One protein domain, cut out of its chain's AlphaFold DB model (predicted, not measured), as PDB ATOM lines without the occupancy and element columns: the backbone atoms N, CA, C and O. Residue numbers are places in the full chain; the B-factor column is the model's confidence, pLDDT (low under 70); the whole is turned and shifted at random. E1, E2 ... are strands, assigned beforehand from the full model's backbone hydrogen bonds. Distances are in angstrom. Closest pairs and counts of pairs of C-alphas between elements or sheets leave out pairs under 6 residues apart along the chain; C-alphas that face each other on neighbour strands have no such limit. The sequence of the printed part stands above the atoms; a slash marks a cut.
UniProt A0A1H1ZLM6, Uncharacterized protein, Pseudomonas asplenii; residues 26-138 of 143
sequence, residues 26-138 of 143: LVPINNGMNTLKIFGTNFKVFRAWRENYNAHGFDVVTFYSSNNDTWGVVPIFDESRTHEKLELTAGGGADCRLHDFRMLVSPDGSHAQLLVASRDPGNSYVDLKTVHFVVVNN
ATOM      1  N   LEU A  26     -17.439  23.169   7.455       94.50
ATOM      2  CA  LEU A  26     -17.850  23.934   6.291       94.50
ATOM      3  C   LEU A  26     -17.603  23.106   5.029       94.50
ATOM      4  O   LEU A  26     -16.459  22.788   4.701       94.50
ATOM      5  N   VAL A  27     -18.673  22.818   4.293       94.88
ATOM      6  CA  VAL A  27     -18.601  22.133   3.006       94.88
ATOM      7  C   VAL A  27     -18.781  23.148   1.875       94.88
ATOM      8  O   VAL A  27     -19.855  23.746   1.753       94.88
ATOM      9  N   PRO A  28     -17.759  23.374   1.031       95.31
ATOM     10  CA  PRO A  28     -17.888  24.283  -0.096       95.31
ATOM     11  C   PRO A  28     -18.845  23.706  -1.144       95.31
ATOM     12  O   PRO A  28     -18.678  22.576  -1.601       95.31
ATOM     13  N   ILE A  29     -19.829  24.507  -1.558       96.38
ATOM     14  CA  ILE A  29     -20.703  24.203  -2.696       96.38
ATOM     15  C   ILE A  29     -20.172  24.965  -3.908       96.38
ATOM     16  O   ILE A  29     -20.390  26.173  -4.048       96.38
ATOM     17  N   ASN A  30     -19.438  24.260  -4.763       96.25
ATOM     18  CA  ASN A  30     -18.835  24.825  -5.967       96.25
ATOM     19  C   ASN A  30     -19.876  24.971  -7.082       96.25
ATOM     20  O   ASN A  30     -20.927  24.333  -7.039       96.25
ATOM     21  N   ASN A  31     -19.586  25.798  -8.090       96.06
ATOM     22  CA  ASN A  31     -20.404  25.843  -9.302       96.06
ATOM     23  C   ASN A  31     -20.432  24.451  -9.969       96.06
ATOM     24  O   ASN A  31     -19.409  23.767 -10.033       96.06
ATOM     25  N   GLY A  32     -21.609  24.030 -10.423       97.44
ATOM     26  CA  GLY A  32     -21.888  22.695 -10.930       97.44
ATOM     27  C   GLY A  32     -22.518  21.763  -9.891       97.44
ATOM     28  O   GLY A  32     -23.139  22.188  -8.913       97.44
ATOM     29  N   MET A  33     -22.399  20.459 -10.152       97.56
ATOM     30  CA  MET A  33     -23.012  19.393  -9.358       97.56
ATOM     31  C   MET A  33     -22.087  18.937  -8.228       97.56
ATOM     32  O   MET A  33     -21.020  18.381  -8.473       97.56
ATOM     33  N   ASN A  34     -22.538  19.097  -6.988       96.81
ATOM     34  CA  ASN A  34     -21.841  18.665  -5.780       96.81
ATOM     35  C   ASN A  34     -22.520  17.411  -5.220       96.81
ATOM     36  O   ASN A  34     -23.738  17.264  -5.315       96.81
ATOM     37  N   THR A  35     -21.741  16.504  -4.630       94.69
ATOM     38  CA  THR A  35     -22.265  15.288  -3.987       94.69
ATOM     39  C   THR A  35     -21.938  15.321  -2.506       94.69
ATOM     40  O   THR A  35     -20.771  15.438  -2.147       94.69
ATOM     41  N   LEU A  36     -22.962  15.196  -1.666       92.19
ATOM     42  CA  LEU A  36     -22.848  15.185  -0.210       92.19
ATOM     43  C   LEU A  36     -23.414  13.872   0.326       92.19
ATOM     44  O   LEU A  36     -24.409  13.376  -0.199       92.19
ATOM     45  N   LYS A  37     -22.819  13.319   1.382       89.06
ATOM     46  CA  LYS A  37     -23.361  12.144   2.071       89.06
ATOM     47  C   LYS A  37     -23.877  12.565   3.439       89.06
ATOM     48  O   LYS A  37     -23.092  12.981   4.281       89.06
ATOM     49  N   ILE A  38     -25.188  12.478   3.635       88.56
ATOM     50  CA  ILE A  38     -25.873  12.941   4.847       88.56
ATOM     51  C   ILE A  38     -26.885  11.868   5.254       88.56
ATOM     52  O   ILE A  38     -27.622  11.368   4.405       88.56
ATOM     53  N   PHE A  39     -26.903  11.456   6.523       86.88
ATOM     54  CA  PHE A  39     -27.698  10.312   7.010       86.88
ATOM     55  C   PHE A  39     -27.477   9.009   6.213       86.88
ATOM     56  O   PHE A  39     -28.396   8.209   6.021       86.88
ATOM     57  N   GLY A  40     -26.269   8.816   5.676       85.38
ATOM     58  CA  GLY A  40     -25.959   7.694   4.787       85.38
ATOM     59  C   GLY A  40     -26.584   7.782   3.384       85.38
ATOM     60  O   GLY A  40     -26.302   6.917   2.559       85.38
ATOM     61  N   THR A  41     -27.364   8.824   3.087       86.44
ATOM     62  CA  THR A  41     -27.989   9.087   1.786       86.44
ATOM     63  C   THR A  41     -27.119  10.033   0.956       86.44
ATOM     64  O   THR A  41     -26.544  10.988   1.482       86.44
ATOM     65  N   ASN A  42     -27.032   9.787  -0.354       88.81
ATOM     66  CA  ASN A  42     -26.398  10.721  -1.281       88.81
ATOM     67  C   ASN A  42     -27.364  11.864  -1.615       88.81
ATOM     68  O   ASN A  42     -28.443  11.644  -2.170       88.81
ATOM     69  N   PHE A  43     -26.934  13.082  -1.318       92.69
ATOM     70  CA  PHE A  43     -27.558  14.318  -1.752       92.69
ATOM     71  C   PHE A  43     -26.765  14.908  -2.913       92.69
ATOM     72  O   PHE A  43     -25.534  14.817  -2.971       92.69
ATOM     73  N   LYS A  44     -27.482  15.532  -3.840       95.50
ATOM     74  CA  LYS A  44     -26.908  16.332  -4.914       95.50
ATOM     75  C   LYS A  44     -27.271  17.785  -4.680       95.50
ATOM     76  O   LYS A  44     -28.423  18.092  -4.398       95.50
ATOM     77  N   VAL A  45     -26.285  18.664  -4.792       96.56
ATOM     78  CA  VAL A  45     -26.487  20.111  -4.694       96.56
ATOM     79  C   VAL A  45     -25.962  20.732  -5.969       96.56
ATOM     80  O   VAL A  45     -24.767  20.628  -6.259       96.56
ATOM     81  N   PHE A  46     -26.847  21.342  -6.745       97.38
ATOM     82  CA  PHE A  46     -26.471  21.999  -7.986       97.38
ATOM     83  C   PHE A  46     -26.440  23.504  -7.764       97.38
ATOM     84  O   PHE A  46     -27.442  24.083  -7.357       97.38
ATOM     85  N   ARG A  47     -25.288  24.128  -8.012       97.31
ATOM     86  CA  ARG A  47     -25.122  25.584  -7.973       97.31
ATOM     87  C   ARG A  47     -24.805  26.074  -9.371       97.31
ATOM     88  O   ARG A  47     -23.828  25.625  -9.964       97.31
ATOM     89  N   ALA A  48     -25.573  27.026  -9.875       95.50
ATOM     90  CA  ALA A  48     -25.328  27.615 -11.183       95.50
ATOM     91  C   ALA A  48     -25.541  29.124 -11.156       95.50
ATOM     92  O   ALA A  48     -26.402  29.617 -10.434       95.50
ATOM     93  N   TRP A  49     -24.785  29.840 -11.984       91.94
ATOM     94  CA  TRP A  49     -24.979  31.268 -12.183       91.94
ATOM     95  C   TRP A  49     -26.216  31.508 -13.049       91.94
ATOM     96  O   TRP A  49     -26.312  30.991 -14.164       91.94
ATOM     97  N   ARG A  50     -27.147  32.315 -12.548       90.25
ATOM     98  CA  ARG A  50     -28.296  32.825 -13.285       90.25
ATOM     99  C   ARG A  50     -28.031  34.268 -13.683       90.25
ATOM    100  O   ARG A  50     -27.953  35.168 -12.847       90.25
ATOM    101  N   GLU A  51     -27.967  34.470 -14.990       83.69
ATOM    102  CA  GLU A  51     -28.046  35.796 -15.588       83.69
ATOM    103  C   GLU A  51     -29.435  36.415 -15.355       83.69
ATOM    104  O   GLU A  51     -30.463  35.733 -15.367       83.69
ATOM    105  N   ASN A  52     -29.459  37.720 -15.117       78.75
ATOM    106  CA  ASN A  52     -30.658  38.527 -14.896       78.75
ATOM    107  C   ASN A  52     -30.645  39.820 -15.738       78.75
ATOM    108  O   ASN A  52     -31.419  40.732 -15.450       78.75
ATOM    109  N   TYR A  53     -29.806  39.875 -16.780       73.81
ATOM    110  CA  TYR A  53     -29.599  41.014 -17.680       73.81
ATOM    111  C   TYR A  53     -29.049  42.263 -16.980       73.81
ATOM    112  O   TYR A  53     -29.295  43.391 -17.411       73.81
ATOM    113  N   ASN A  54     -28.287  42.071 -15.903       71.00
ATOM    114  CA  ASN A  54     -27.469  43.109 -15.286       71.00
ATOM    115  C   ASN A  54     -26.051  42.575 -15.001       71.00
ATOM    116  O   ASN A  54     -25.802  41.378 -15.073       71.00
ATOM    117  N   ALA A  55     -25.104  43.462 -14.678       74.56
ATOM    118  CA  ALA A  55     -23.699  43.090 -14.457       74.56
ATOM    119  C   ALA A  55     -23.453  42.204 -13.213       74.56
ATOM    120  O   ALA A  55     -22.338  41.737 -12.990       74.56
ATOM    121  N   HIS A  56     -24.482  41.978 -12.398       75.81
ATOM    122  CA  HIS A  56     -24.431  41.301 -11.107       75.81
ATOM    123  C   HIS A  56     -25.565  40.266 -11.025       75.81
ATOM    124  O   HIS A  56     -26.513  40.382 -10.238       75.81
ATOM    125  N   GLY A  57     -25.471  39.241 -11.875       82.12
ATOM    126  CA  GLY A  57     -26.268  38.024 -11.744       82.12
ATOM    127  C   GLY A  57     -26.098  37.361 -10.371       82.12
ATOM    128  O   GLY A  57     -25.424  37.857  -9.463       82.12
ATOM    129  N   PHE A  58     -26.750  36.225 -10.183       90.19
ATOM    130  CA  PHE A  58     -26.723  35.539  -8.897       90.19
ATOM    131  C   PHE A  58     -26.693  34.037  -9.083       90.19
ATOM    132  O   PHE A  58     -27.184  33.510 -10.075       90.19
ATOM    133  N   ASP A  59     -26.133  33.333  -8.112       93.62
ATOM    134  CA  ASP A  59     -26.189  31.885  -8.105       93.62
ATOM    135  C   ASP A  59     -27.574  31.415  -7.668       93.62
ATOM    136  O   ASP A  59     -28.160  31.962  -6.735       93.62
ATOM    137  N   VAL A  60     -28.062  30.367  -8.319       95.25
ATOM    138  CA  VAL A  60     -29.220  29.578  -7.908       95.25
ATOM    139  C   VAL A  60     -28.713  28.229  -7.424       95.25
ATOM    140  O   VAL A  60     -27.852  27.617  -8.063       95.25
ATOM    141  N   VAL A  61     -29.225  27.782  -6.280       96.81
ATOM    142  CA  VAL A  61     -28.822  26.532  -5.640       96.81
ATOM    143  C   VAL A  61     -30.031  25.660  -5.372       96.81
ATOM    144  O   VAL A  61     -30.935  26.062  -4.643       96.81
ATOM    145  N   THR A  62     -30.017  24.455  -5.932       97.00
ATOM    146  CA  THR A  62     -31.066  23.447  -5.762       97.00
ATOM    147  C   THR A  62     -30.507  22.194  -5.105       97.00
ATOM    148  O   THR A  62     -29.339  21.828  -5.280       97.00
ATOM    149  N   PHE A  63     -31.355  21.528  -4.327       95.25
ATOM    150  CA  PHE A  63     -30.995  20.356  -3.541       95.25
ATOM    151  C   PHE A  63     -31.834  19.168  -3.996       95.25
ATOM    152  O   PHE A  63     -33.039  19.288  -4.205       95.25
ATOM    153  N   TYR A  64     -31.198  18.009  -4.114       94.62
ATOM    154  CA  TYR A  64     -31.849  16.766  -4.495       94.62
ATOM    155  C   TYR A  64     -31.398  15.639  -3.575       94.62
ATOM    156  O   TYR A  64     -30.237  15.581  -3.162       94.62
ATOM    157  N   SER A  65     -32.302  14.714  -3.288       92.00
ATOM    158  CA  SER A  65     -32.006  13.482  -2.566       92.00
ATOM    159  C   SER A  65     -32.369  12.287  -3.434       92.00
ATOM    160  O   SER A  65     -33.295  12.350  -4.246       92.00
ATOM    161  N   SER A  66     -31.608  11.205  -3.293       87.12
ATOM    162  CA  SER A  66     -31.933   9.943  -3.953       87.12
ATOM    163  C   SER A  66     -32.640   8.994  -2.991       87.12
ATOM    164  O   SER A  66     -32.202   8.818  -1.851       87.12
ATOM    165  N   ASN A  67     -33.699   8.351  -3.479       82.56
ATOM    166  CA  ASN A  67     -34.335   7.201  -2.848       82.56
ATOM    167  C   ASN A  67     -34.544   6.101  -3.900       82.56
ATOM    168  O   ASN A  67     -35.328   6.300  -4.829       82.56
ATOM    169  N   ASN A  68     -33.853   4.964  -3.761       77.00
ATOM    170  CA  ASN A  68     -33.977   3.790  -4.640       77.00
ATOM    171  C   ASN A  68     -34.039   4.165  -6.139       77.00
ATOM    172  O   ASN A  68     -35.038   3.919  -6.809       77.00
ATOM    173  N   ASP A  69     -32.991   4.838  -6.624       81.69
ATOM    174  CA  ASP A  69     -32.800   5.312  -8.010       81.69
ATOM    175  C   ASP A  69     -33.711   6.450  -8.498       81.69
ATOM    176  O   ASP A  69     -33.510   6.980  -9.593       81.69
ATOM    177  N   THR A  70     -34.649   6.917  -7.675       86.94
ATOM    178  CA  THR A  70     -35.430   8.130  -7.963       86.94
ATOM    179  C   THR A  70     -34.804   9.359  -7.313       86.94
ATOM    180  O   THR A  70     -34.251   9.282  -6.213       86.94
ATOM    181  N   TRP A  71     -34.876  10.501  -8.001       90.56
ATOM    182  CA  TRP A  71     -34.429  11.796  -7.487       90.56
ATOM    183  C   TRP A  71     -35.631  12.638  -7.074       90.56
ATOM    184  O   TRP A  71     -36.519  12.891  -7.885       90.56
ATOM    185  N   GLY A  72     -35.634  13.091  -5.823       91.69
ATOM    186  CA  GLY A  72     -36.581  14.075  -5.310       91.69
ATOM    187  C   GLY A  72     -35.903  15.424  -5.114       91.69
ATOM    188  O   GLY A  72     -34.745  15.480  -4.698       91.69
ATOM    189  N   VAL A  73     -36.620  16.511  -5.395       93.25
ATOM    190  CA  VAL A  73     -36.199  17.854  -4.973       93.25
ATOM    191  C   VAL A  73     -36.348  17.939  -3.458       93.25
ATOM    192  O   VAL A  73     -37.349  17.491  -2.904       93.25
ATOM    193  N   VAL A  74     -35.340  18.488  -2.788       92.06
ATOM    194  CA  VAL A  74     -35.374  18.738  -1.348       92.06
ATOM    195  C   VAL A  74     -35.882  20.162  -1.138       92.06
ATOM    196  O   VAL A  74     -35.157  21.107  -1.461       92.06
ATOM    197  N   PRO A  75     -37.108  20.337  -0.622       92.12
ATOM    198  CA  PRO A  75     -37.641  21.658  -0.341       92.12
ATOM    199  C   PRO A  75     -36.936  22.308   0.848       92.12
ATOM    200  O   PRO A  75     -36.489  21.645   1.788       92.12
ATOM    201  N   ILE A  76     -36.879  23.632   0.811       91.25
ATOM    202  CA  ILE A  76     -36.377  24.492   1.874       91.25
ATOM    203  C   ILE A  76     -37.573  25.233   2.442       91.25
ATOM    204  O   ILE A  76     -38.307  25.895   1.714       91.25
ATOM    205  N   PHE A  77     -37.751  25.133   3.749       86.69
ATOM    206  CA  PHE A  77     -38.842  25.793   4.446       86.69
ATOM    207  C   PHE A  77     -38.319  26.957   5.274       86.69
ATOM    208  O   PHE A  77     -37.202  26.915   5.796       86.69
ATOM    209  N   ASP A  78     -39.146  27.988   5.404       78.31
ATOM    210  CA  ASP A  78     -38.963  28.992   6.440       78.31
ATOM    211  C   ASP A  78     -39.232  28.420   7.841       78.31
ATOM    212  O   ASP A  78     -39.679  27.282   8.008       78.31
ATOM    213  N   GLU A  79     -38.944  29.213   8.873       73.94
ATOM    214  CA  GLU A  79     -39.107  28.786  10.268       73.94
ATOM    215  C   GLU A  79     -40.552  28.372  10.592       73.94
ATOM    216  O   GLU A  79     -40.762  27.417  11.341       73.94
ATOM    217  N   SER A  80     -41.551  29.035   9.993       77.81
ATOM    218  CA  SER A  80     -42.966  28.685  10.163       77.81
ATOM    219  C   SER A  80     -43.390  27.443   9.378       77.81
ATOM    220  O   SER A  80     -44.488  26.938   9.608       77.81
ATOM    221  N   ARG A  81     -42.542  26.924   8.478       79.12
ATOM    222  CA  ARG A  81     -42.835  25.807   7.564       79.12
ATOM    223  C   ARG A  81     -44.058  26.030   6.679       79.12
ATOM    224  O   ARG A  81     -44.677  25.077   6.215       79.12
ATOM    225  N   THR A  82     -44.407  27.288   6.450       79.56
ATOM    226  CA  THR A  82     -45.566  27.678   5.639       79.56
ATOM    227  C   THR A  82     -45.153  28.134   4.253       79.56
ATOM    228  O   THR A  82     -45.973  28.103   3.340       79.56
ATOM    229  N   HIS A  83     -43.897  28.551   4.088       82.69
ATOM    230  CA  HIS A  83     -43.371  28.959   2.797       82.69
ATOM    231  C   HIS A  83     -42.295  27.981   2.348       82.69
ATOM    232  O   HIS A  83     -41.192  27.925   2.891       82.69
ATOM    233  N   GLU A  84     -42.651  27.211   1.326       89.19
ATOM    234  CA  GLU A  84     -41.748  26.321   0.617       89.19
ATOM    235  C   GLU A  84     -40.962  27.095  -0.446       89.19
ATOM    236  O   GLU A  84     -41.511  27.901  -1.201       89.19
ATOM    237  N   LYS A  85     -39.663  26.819  -0.528       91.75
ATOM    238  CA  LYS A  85     -38.776  27.242  -1.610       91.75
ATOM    239  C   LYS A  85     -38.048  26.025  -2.159       91.75
ATOM    240  O   LYS A  85     -37.559  25.192  -1.402       91.75
ATOM    241  N   LEU A  86     -37.929  25.947  -3.479       93.81
ATOM    242  CA  LEU A  86     -37.203  24.862  -4.155       93.81
ATOM    243  C   LEU A  86     -35.735  25.215  -4.432       93.81
ATOM    244  O   LEU A  86     -34.948  24.358  -4.832       93.81
ATOM    245  N   GLU A  87     -35.367  26.477  -4.215       93.75
ATOM    246  CA  GLU A  87     -34.038  27.004  -4.489       93.75
ATOM    247  C   GLU A  87     -33.625  28.084  -3.483       93.75
ATOM    248  O   GLU A  87     -34.462  28.784  -2.902       93.75
ATOM    249  N   LEU A  88     -32.311  28.233  -3.307       93.06
ATOM    250  CA  LEU A  88     -31.699  29.423  -2.724       93.06
ATOM    251  C   LEU A  88     -31.092  30.289  -3.812       93.06
ATOM    252  O   LEU A  88     -30.563  29.783  -4.800       93.06
ATOM    253  N   THR A  89     -31.064  31.589  -3.560       91.56
ATOM    254  CA  THR A  89     -30.269  32.528  -4.340       91.56
ATOM    255  C   THR A  89     -29.082  33.015  -3.517       91.56
ATOM    256  O   THR A  89     -29.211  33.308  -2.328       91.56
ATOM    257  N   ALA A  90     -27.909  33.095  -4.141       90.25
ATOM    258  CA  ALA A  90     -26.717  33.684  -3.542       90.25
ATOM    259  C   ALA A  90     -26.162  34.764  -4.467       90.25
ATOM    260  O   ALA A  90     -25.719  34.498  -5.582       90.25
ATOM    261  N   GLY A  91     -26.169  36.006  -4.005       86.06
ATOM    262  CA  GLY A  91     -25.859  37.158  -4.838       86.06
ATOM    263  C   GLY A  91     -26.335  38.470  -4.231       86.06
ATOM    264  O   GLY A  91     -26.748  38.547  -3.073       86.06
ATOM    265  N   GLY A  92     -26.228  39.521  -5.027       73.06
ATOM    266  CA  GLY A  92     -26.578  40.891  -4.684       73.06
ATOM    267  C   GLY A  92     -25.999  41.836  -5.736       73.06
ATOM    268  O   GLY A  92     -25.188  41.407  -6.553       73.06
ATOM    269  N   GLY A  93     -26.485  43.081  -5.760       72.00
ATOM    270  CA  GLY A  93     -26.109  44.093  -6.759       72.00
ATOM    271  C   GLY A  93     -24.658  44.565  -6.633       72.00
ATOM    272  O   GLY A  93     -23.854  43.869  -6.037       72.00
ATOM    273  N   ALA A  94     -24.352  45.753  -7.172       64.69
ATOM    274  CA  ALA A  94     -23.044  46.439  -7.231       64.69
ATOM    275  C   ALA A  94     -21.923  45.884  -6.316       64.69
ATOM    276  O   ALA A  94     -21.595  46.474  -5.287       64.69
ATOM    277  N   ASP A  95     -21.369  44.727  -6.685       70.88
ATOM    278  CA  ASP A  95     -20.312  43.982  -5.987       70.88
ATOM    279  C   ASP A  95     -20.540  43.674  -4.488       70.88
ATOM    280  O   ASP A  95     -19.603  43.359  -3.752       70.88
ATOM    281  N   CYS A  96     -21.792  43.690  -4.020       76.94
ATOM    282  CA  CYS A  96     -22.167  43.429  -2.627       76.94
ATOM    283  C   CYS A  96     -23.041  42.174  -2.503       76.94
ATOM    284  O   CYS A  96     -23.957  41.956  -3.291       76.94
ATOM    285  N   ARG A  97     -22.830  41.361  -1.459       84.75
ATOM    286  CA  ARG A  97     -23.695  40.202  -1.158       84.75
ATOM    287  C   ARG A  97     -24.887  40.637  -0.302       84.75
ATOM    288  O   ARG A  97     -24.702  41.151   0.801       84.75
ATOM    289  N   LEU A  98     -26.099  40.422  -0.813       89.50
ATOM    290  CA  LEU A  98     -27.349  40.576  -0.053       89.50
ATOM    291  C   LEU A  98     -27.855  39.238   0.472       89.50
ATOM    292  O   LEU A  98     -28.444  39.176   1.546       89.50
ATOM    293  N   HIS A  99     -27.595  38.178  -0.284       91.38
ATOM    294  CA  HIS A  99     -27.944  36.813   0.058       91.38
ATOM    295  C   HIS A  99     -26.715  35.932  -0.132       91.38
ATOM    296  O   HIS A  99     -26.027  36.013  -1.155       91.38
ATOM    297  N   ASP A 100     -26.424  35.099   0.855       94.00
ATOM    298  CA  ASP A 100     -25.396  34.067   0.767       94.00
ATOM    299  C   ASP A 100     -25.811  32.886   1.646       94.00
ATOM    300  O   ASP A 100     -26.738  32.977   2.454       94.00
ATOM    301  N   PHE A 101     -25.125  31.763   1.493       94.88
ATOM    302  CA  PHE A 101     -25.345  30.600   2.333       94.88
ATOM    303  C   PHE A 101     -24.039  29.865   2.623       94.88
ATOM    304  O   PHE A 101     -23.044  29.958   1.895       94.88
ATOM    305  N   ARG A 102     -24.045  29.092   3.704       95.31
ATOM    306  CA  ARG A 102     -22.984  28.143   4.037       95.31
ATOM    307  C   ARG A 102     -23.612  26.802   4.383       95.31
ATOM    308  O   ARG A 102     -24.617  26.749   5.084       95.31
ATOM    309  N   MET A 103     -23.015  25.736   3.862       94.88
ATOM    310  CA  MET A 103     -23.392  24.367   4.191       94.88
ATOM    311  C   MET A 103     -22.441  23.854   5.265       94.88
ATOM    312  O   MET A 103     -21.226  23.854   5.068       94.88
ATOM    313  N   LEU A 104     -23.001  23.433   6.387       94.19
ATOM    314  CA  LEU A 104     -22.286  22.815   7.489       94.19
ATOM    315  C   LEU A 104     -22.710  21.350   7.553       94.19
ATOM    316  O   LEU A 104     -23.897  21.041   7.456       94.19
ATOM    317  N   VAL A 105     -21.751  20.440   7.658       92.62
ATOM    318  CA  VAL A 105     -22.019  19.002   7.770       92.62
ATOM    319  C   VAL A 105     -21.211  18.459   8.930       92.62
ATOM    320  O   VAL A 105     -20.026  18.767   9.062       92.62
ATOM    321  N   SER A 106     -21.840  17.642   9.763       91.69
ATOM    322  CA  SER A 106     -21.143  17.019  10.878       91.69
ATOM    323  C   SER A 106     -20.032  16.086  10.377       91.69
ATOM    324  O   SER A 106     -20.173  15.485   9.307       91.69
ATOM    325  N   PRO A 107     -18.923  15.904  11.119       90.06
ATOM    326  CA  PRO A 107     -17.799  15.081  10.657       90.06
ATOM    327  C   PRO A 107     -18.177  13.634  10.304       90.06
ATOM    328  O   PRO A 107     -17.547  13.009   9.457       90.06
ATOM    329  N   ASP A 108     -19.208  13.100  10.956       89.50
ATOM    330  CA  ASP A 108     -19.754  11.760  10.733       89.50
ATOM    331  C   ASP A 108     -20.898  11.719   9.697       89.50
ATOM    332  O   ASP A 108     -21.430  10.648   9.402       89.50
ATOM    333  N   GLY A 109     -21.299  12.870   9.144       89.06
ATOM    334  CA  GLY A 109     -22.429  13.010   8.224       89.06
ATOM    335  C   GLY A 109     -23.791  12.699   8.852       89.06
ATOM    336  O   GLY A 109     -24.767  12.481   8.125       89.06
ATOM    337  N   SER A 110     -23.873  12.637  10.185       89.12
ATOM    338  CA  SER A 110     -25.110  12.405  10.929       89.12
ATOM    339  C   SER A 110     -26.094  13.561  10.836       89.12
ATOM    340  O   SER A 110     -27.275  13.326  11.039       89.12
ATOM    341  N   HIS A 111     -25.661  14.780  10.521       88.81
ATOM    342  CA  HIS A 111     -26.557  15.903  10.270       88.81
ATOM    343  C   HIS A 111     -25.921  16.941   9.349       88.81
ATOM    344  O   HIS A 111     -24.725  16.906   9.052       88.81
ATOM    345  N   ALA A 112     -26.760  17.846   8.853       91.25
ATOM    346  CA  ALA A 112     -26.321  18.968   8.053       91.25
ATOM    347  C   ALA A 112     -27.195  20.197   8.301       91.25
ATOM    348  O   ALA A 112     -28.414  20.098   8.459       91.25
ATOM    349  N   GLN A 113     -26.559  21.357   8.281       92.31
ATOM    350  CA  GLN A 113     -27.204  22.642   8.469       92.31
ATOM    351  C   GLN A 113     -26.915  23.543   7.282       92.31
ATOM    352  O   GLN A 113     -25.793  23.620   6.777       92.31
ATOM    353  N   LEU A 114     -27.939  24.269   6.866       92.50
ATOM    354  CA  LEU A 114     -27.822  25.324   5.886       92.50
ATOM    355  C   LEU A 114     -27.972  26.655   6.617       92.50
ATOM    356  O   LEU A 114     -29.053  27.005   7.085       92.50
ATOM    357  N   LEU A 115     -26.863  27.377   6.737       93.38
ATOM    358  CA  LEU A 115     -26.838  28.723   7.284       93.38
ATOM    359  C   LEU A 115     -27.136  29.698   6.149       93.38
ATOM    360  O   LEU A 115     -26.299  29.888   5.266       93.38
ATOM    361  N   VAL A 116     -28.318  30.301   6.165       92.88
ATOM    362  CA  VAL A 116     -28.750  31.285   5.169       92.88
ATOM    363  C   VAL A 116     -28.558  32.676   5.749       92.88
ATOM    364  O   VAL A 116     -29.077  32.978   6.821       92.88
ATOM    365  N   ALA A 117     -27.810  33.517   5.040       93.44
ATOM    366  CA  ALA A 117     -27.573  34.904   5.402       93.44
ATOM    367  C   ALA A 117     -28.348  35.824   4.458       93.44
ATOM    368  O   ALA A 117     -28.273  35.681   3.234       93.44
ATOM    369  N   SER A 118     -29.066  36.792   5.018       92.12
ATOM    370  CA  SER A 118     -29.770  37.820   4.258       92.12
ATOM    371  C   SER A 118     -29.541  39.204   4.847       92.12
ATOM    372  O   SER A 118     -29.364  39.379   6.052       92.12
ATOM    373  N   ARG A 119     -29.543  40.211   3.982       91.31
ATOM    374  CA  ARG A 119     -29.456  41.614   4.367       91.31
ATOM    375  C   ARG A 119     -30.264  42.451   3.390       91.31
ATOM    376  O   ARG A 119     -30.146  42.273   2.179       91.31
ATOM    377  N   ASP A 120     -31.014  43.409   3.916       89.19
ATOM    378  CA  ASP A 120     -31.720  44.371   3.079       89.19
ATOM    379  C   ASP A 120     -30.739  45.312   2.359       89.19
ATOM    380  O   ASP A 120     -29.737  45.734   2.954       89.19
ATOM    381  N   PRO A 121     -31.023  45.704   1.104       83.75
ATOM    382  CA  PRO A 121     -30.158  46.585   0.328       83.75
ATOM    383  C   PRO A 121     -29.987  47.979   0.937       83.75
ATOM    384  O   PRO A 121     -28.967  48.592   0.679       83.75
ATOM    385  N   GLY A 122     -30.915  48.485   1.757       86.81
ATOM    386  CA  GLY A 122     -30.881  49.880   2.220       86.81
ATOM    387  C   GLY A 122     -31.205  50.885   1.108       86.81
ATOM    388  O   GLY A 122     -31.936  50.553   0.179       86.81
ATOM    389  N   ASN A 123     -30.686  52.113   1.212       89.38
ATOM    390  CA  ASN A 123     -30.797  53.134   0.161       89.38
ATOM    391  C   ASN A 123     -29.767  52.907  -0.960       89.38
ATOM    392  O   ASN A 123     -29.950  53.386  -2.078       89.38
ATOM    393  N   SER A 124     -28.687  52.183  -0.666       84.69
ATOM    394  CA  SER A 124     -27.650  51.764  -1.607       84.69
ATOM    395  C   SER A 124     -27.080  50.407  -1.207       84.69
ATOM    396  O   SER A 124     -26.905  50.146  -0.024       84.69
ATOM    397  N   TYR A 125     -26.685  49.576  -2.177       81.94
ATOM    398  CA  TYR A 125     -26.129  48.237  -1.927       81.94
ATOM    399  C   TYR A 125     -24.924  48.216  -0.970       81.94
ATOM    400  O   TYR A 125     -24.698  47.193  -0.327       81.94
ATOM    401  N   VAL A 126     -24.182  49.321  -0.843       83.50
ATOM    402  CA  VAL A 126     -23.030  49.452   0.072       83.50
ATOM    403  C   VAL A 126     -23.408  49.907   1.487       83.50
ATOM    404  O   VAL A 126     -22.542  49.986   2.356       83.50
ATOM    405  N   ASP A 127     -24.682  50.210   1.739       87.88
ATOM    406  CA  ASP A 127     -25.143  50.665   3.046       87.88
ATOM    407  C   ASP A 127     -24.940  49.586   4.111       87.88
ATOM    408  O   ASP A 127     -25.259  48.408   3.920       87.88
ATOM    409  N   LEU A 128     -24.490  50.018   5.290       89.81
ATOM    410  CA  LEU A 128     -24.413  49.159   6.463       89.81
ATOM    411  C   LEU A 128     -25.831  48.825   6.944       89.81
ATOM    412  O   LEU A 128     -26.578  49.696   7.399       89.81
ATOM    413  N   LYS A 129     -26.193  47.546   6.854       91.62
ATOM    414  CA  LYS A 129     -27.453  46.988   7.356       91.62
ATOM    415  C   LYS A 129     -27.189  45.692   8.113       91.62
ATOM    416  O   LYS A 129     -26.213  44.994   7.839       91.62
ATOM    417  N   THR A 130     -28.070  45.384   9.058       93.81
ATOM    418  CA  THR A 130     -28.020  44.149   9.843       93.81
ATOM    419  C   THR A 130     -28.120  42.932   8.933       93.81
ATOM    420  O   THR A 130     -28.985  42.876   8.061       93.81
ATOM    421  N   VAL A 131     -27.241  41.956   9.154       92.81
ATOM    422  CA  VAL A 131     -27.323  40.646   8.507       92.81
ATOM    423  C   VAL A 131     -28.137  39.720   9.399       92.81
ATOM    424  O   VAL A 131     -27.843  39.565  10.584       92.81
ATOM    425  N   HIS A 132     -29.153  39.104   8.815       92.50
ATOM    426  CA  HIS A 132     -29.986  38.098   9.446       92.50
ATOM    427  C   HIS A 132     -29.478  36.714   9.057       92.50
ATOM    428  O   HIS A 132     -29.190  36.457   7.889       92.50
ATOM    429  N   PHE A 133     -29.372  35.828  10.042       91.62
ATOM    430  CA  PHE A 133     -28.952  34.447   9.847       91.62
ATOM    431  C   PHE A 133     -30.089  33.512  10.236       91.62
ATOM    432  O   PHE A 133     -30.619  33.618  11.340       91.62
ATOM    433  N   VAL A 134     -30.425  32.589   9.341       89.81
ATOM    434  CA  VAL A 134     -31.395  31.518   9.581       89.81
ATOM    435  C   VAL A 134     -30.675  30.185   9.455       89.81
ATOM    436  O   VAL A 134     -29.940  29.957   8.492       89.81
ATOM    437  N   VAL A 135     -30.888  29.300  10.428       88.69
ATOM    438  CA  VAL A 135     -30.357  27.934  10.404       88.69
ATOM    439  C   VAL A 135     -31.465  26.993   9.959       88.69
ATOM    440  O   VAL A 135     -32.412  26.733  10.699       88.69
ATOM    441  N   VAL A 136     -31.332  26.454   8.750       87.06
ATOM    442  CA  VAL A 136     -32.218  25.406   8.247       87.06
ATOM    443  C   VAL A 136     -31.574  24.059   8.550       87.06
ATOM    444  O   VAL A 136     -30.519  23.719   8.012       87.06
ATOM    445  N   ASN A 137     -32.211  23.293   9.431       85.25
ATOM    446  CA  ASN A 137     -31.763  21.954   9.797       85.25
ATOM    447  C   ASN A 137     -32.409  20.911   8.891       85.25
ATOM    448  O   ASN A 137     -33.594  21.001   8.563       85.25
ATOM    449  N   ASN A 138     -31.655  19.874   8.544       77.12
ATOM    450  CA  ASN A 138     -32.226  18.721   7.876       77.12
ATOM    451  C   ASN A 138     -33.024  17.854   8.868       77.12
ATOM    452  O   ASN A 138     -32.509  17.385   9.879       77.12
TER     453      ASN A 138
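What this domain is: This is residues 26 to 138 of the 143 residues of an uncharacterized protein of Pseudomonas asplenii (UniProt A0A1H1ZLM6). Two antiparallel sheets lie face to face as an elongated sandwich, a strongly twisted sheet of E1 to E5 and a smaller one of E6, E7 and E8. The chain changes sheets between E5 and E6, and the loop of residues 119 to 131 lengthens one end. The 113 printed residues hold eight strands, E1 to E8 in chain order, and no named helix; the class is all strand, with under half of the residues in named elements. The larger sheet branches at E3, the smaller runs E6, E7, E8. The whole is compact, with a radius of gyration of the C-alphas of 15.2 A and spans of 49 by 29 by 28 A.

How they stand to each other: E1, residues 32 to 38, and E2, residues 41 to 50, form a hairpin, with N 34 and O 45 2.8 A apart. E3, residues 58 to 67, forms a hairpin with E2, N 46 and O 62 being 2.9 A apart. On the other side of E3 from E2 lie E4, residues 70 to 73, with N 65 and O 72 2.9 A apart, and E5, residues 87 to 91, with N 59 and O 90 2.8 A apart. E1 to E4 are a meander, each strand the antiparallel neighbour of the one before. E6, residues 99 to 105, E7, residues 112 to 118, and E8, residues 132 to 137, are another; N 102 and O 115 are 2.9 A apart, as are N 116 and O 134. The closest C-alphas of E5 and E6, those of Ala 90 and Asp 100, are 4.5 A apart.

Where its parts are: E1 begins at C-alpha 32 (-21.888, 22.695, -10.930), and E8 ends at C-alpha 137 (-31.763, 21.954, 9.797). E2 is 28.1 A long, E3 30.0 A.

The domain as a whole: The farthest C-alphas, Asn 68 and Asn 123, are 49.7 A apart. The printed part has no cut. The links E4 to E5 and E7 to E8 are long. Residue 94 alone has pLDDT under 70.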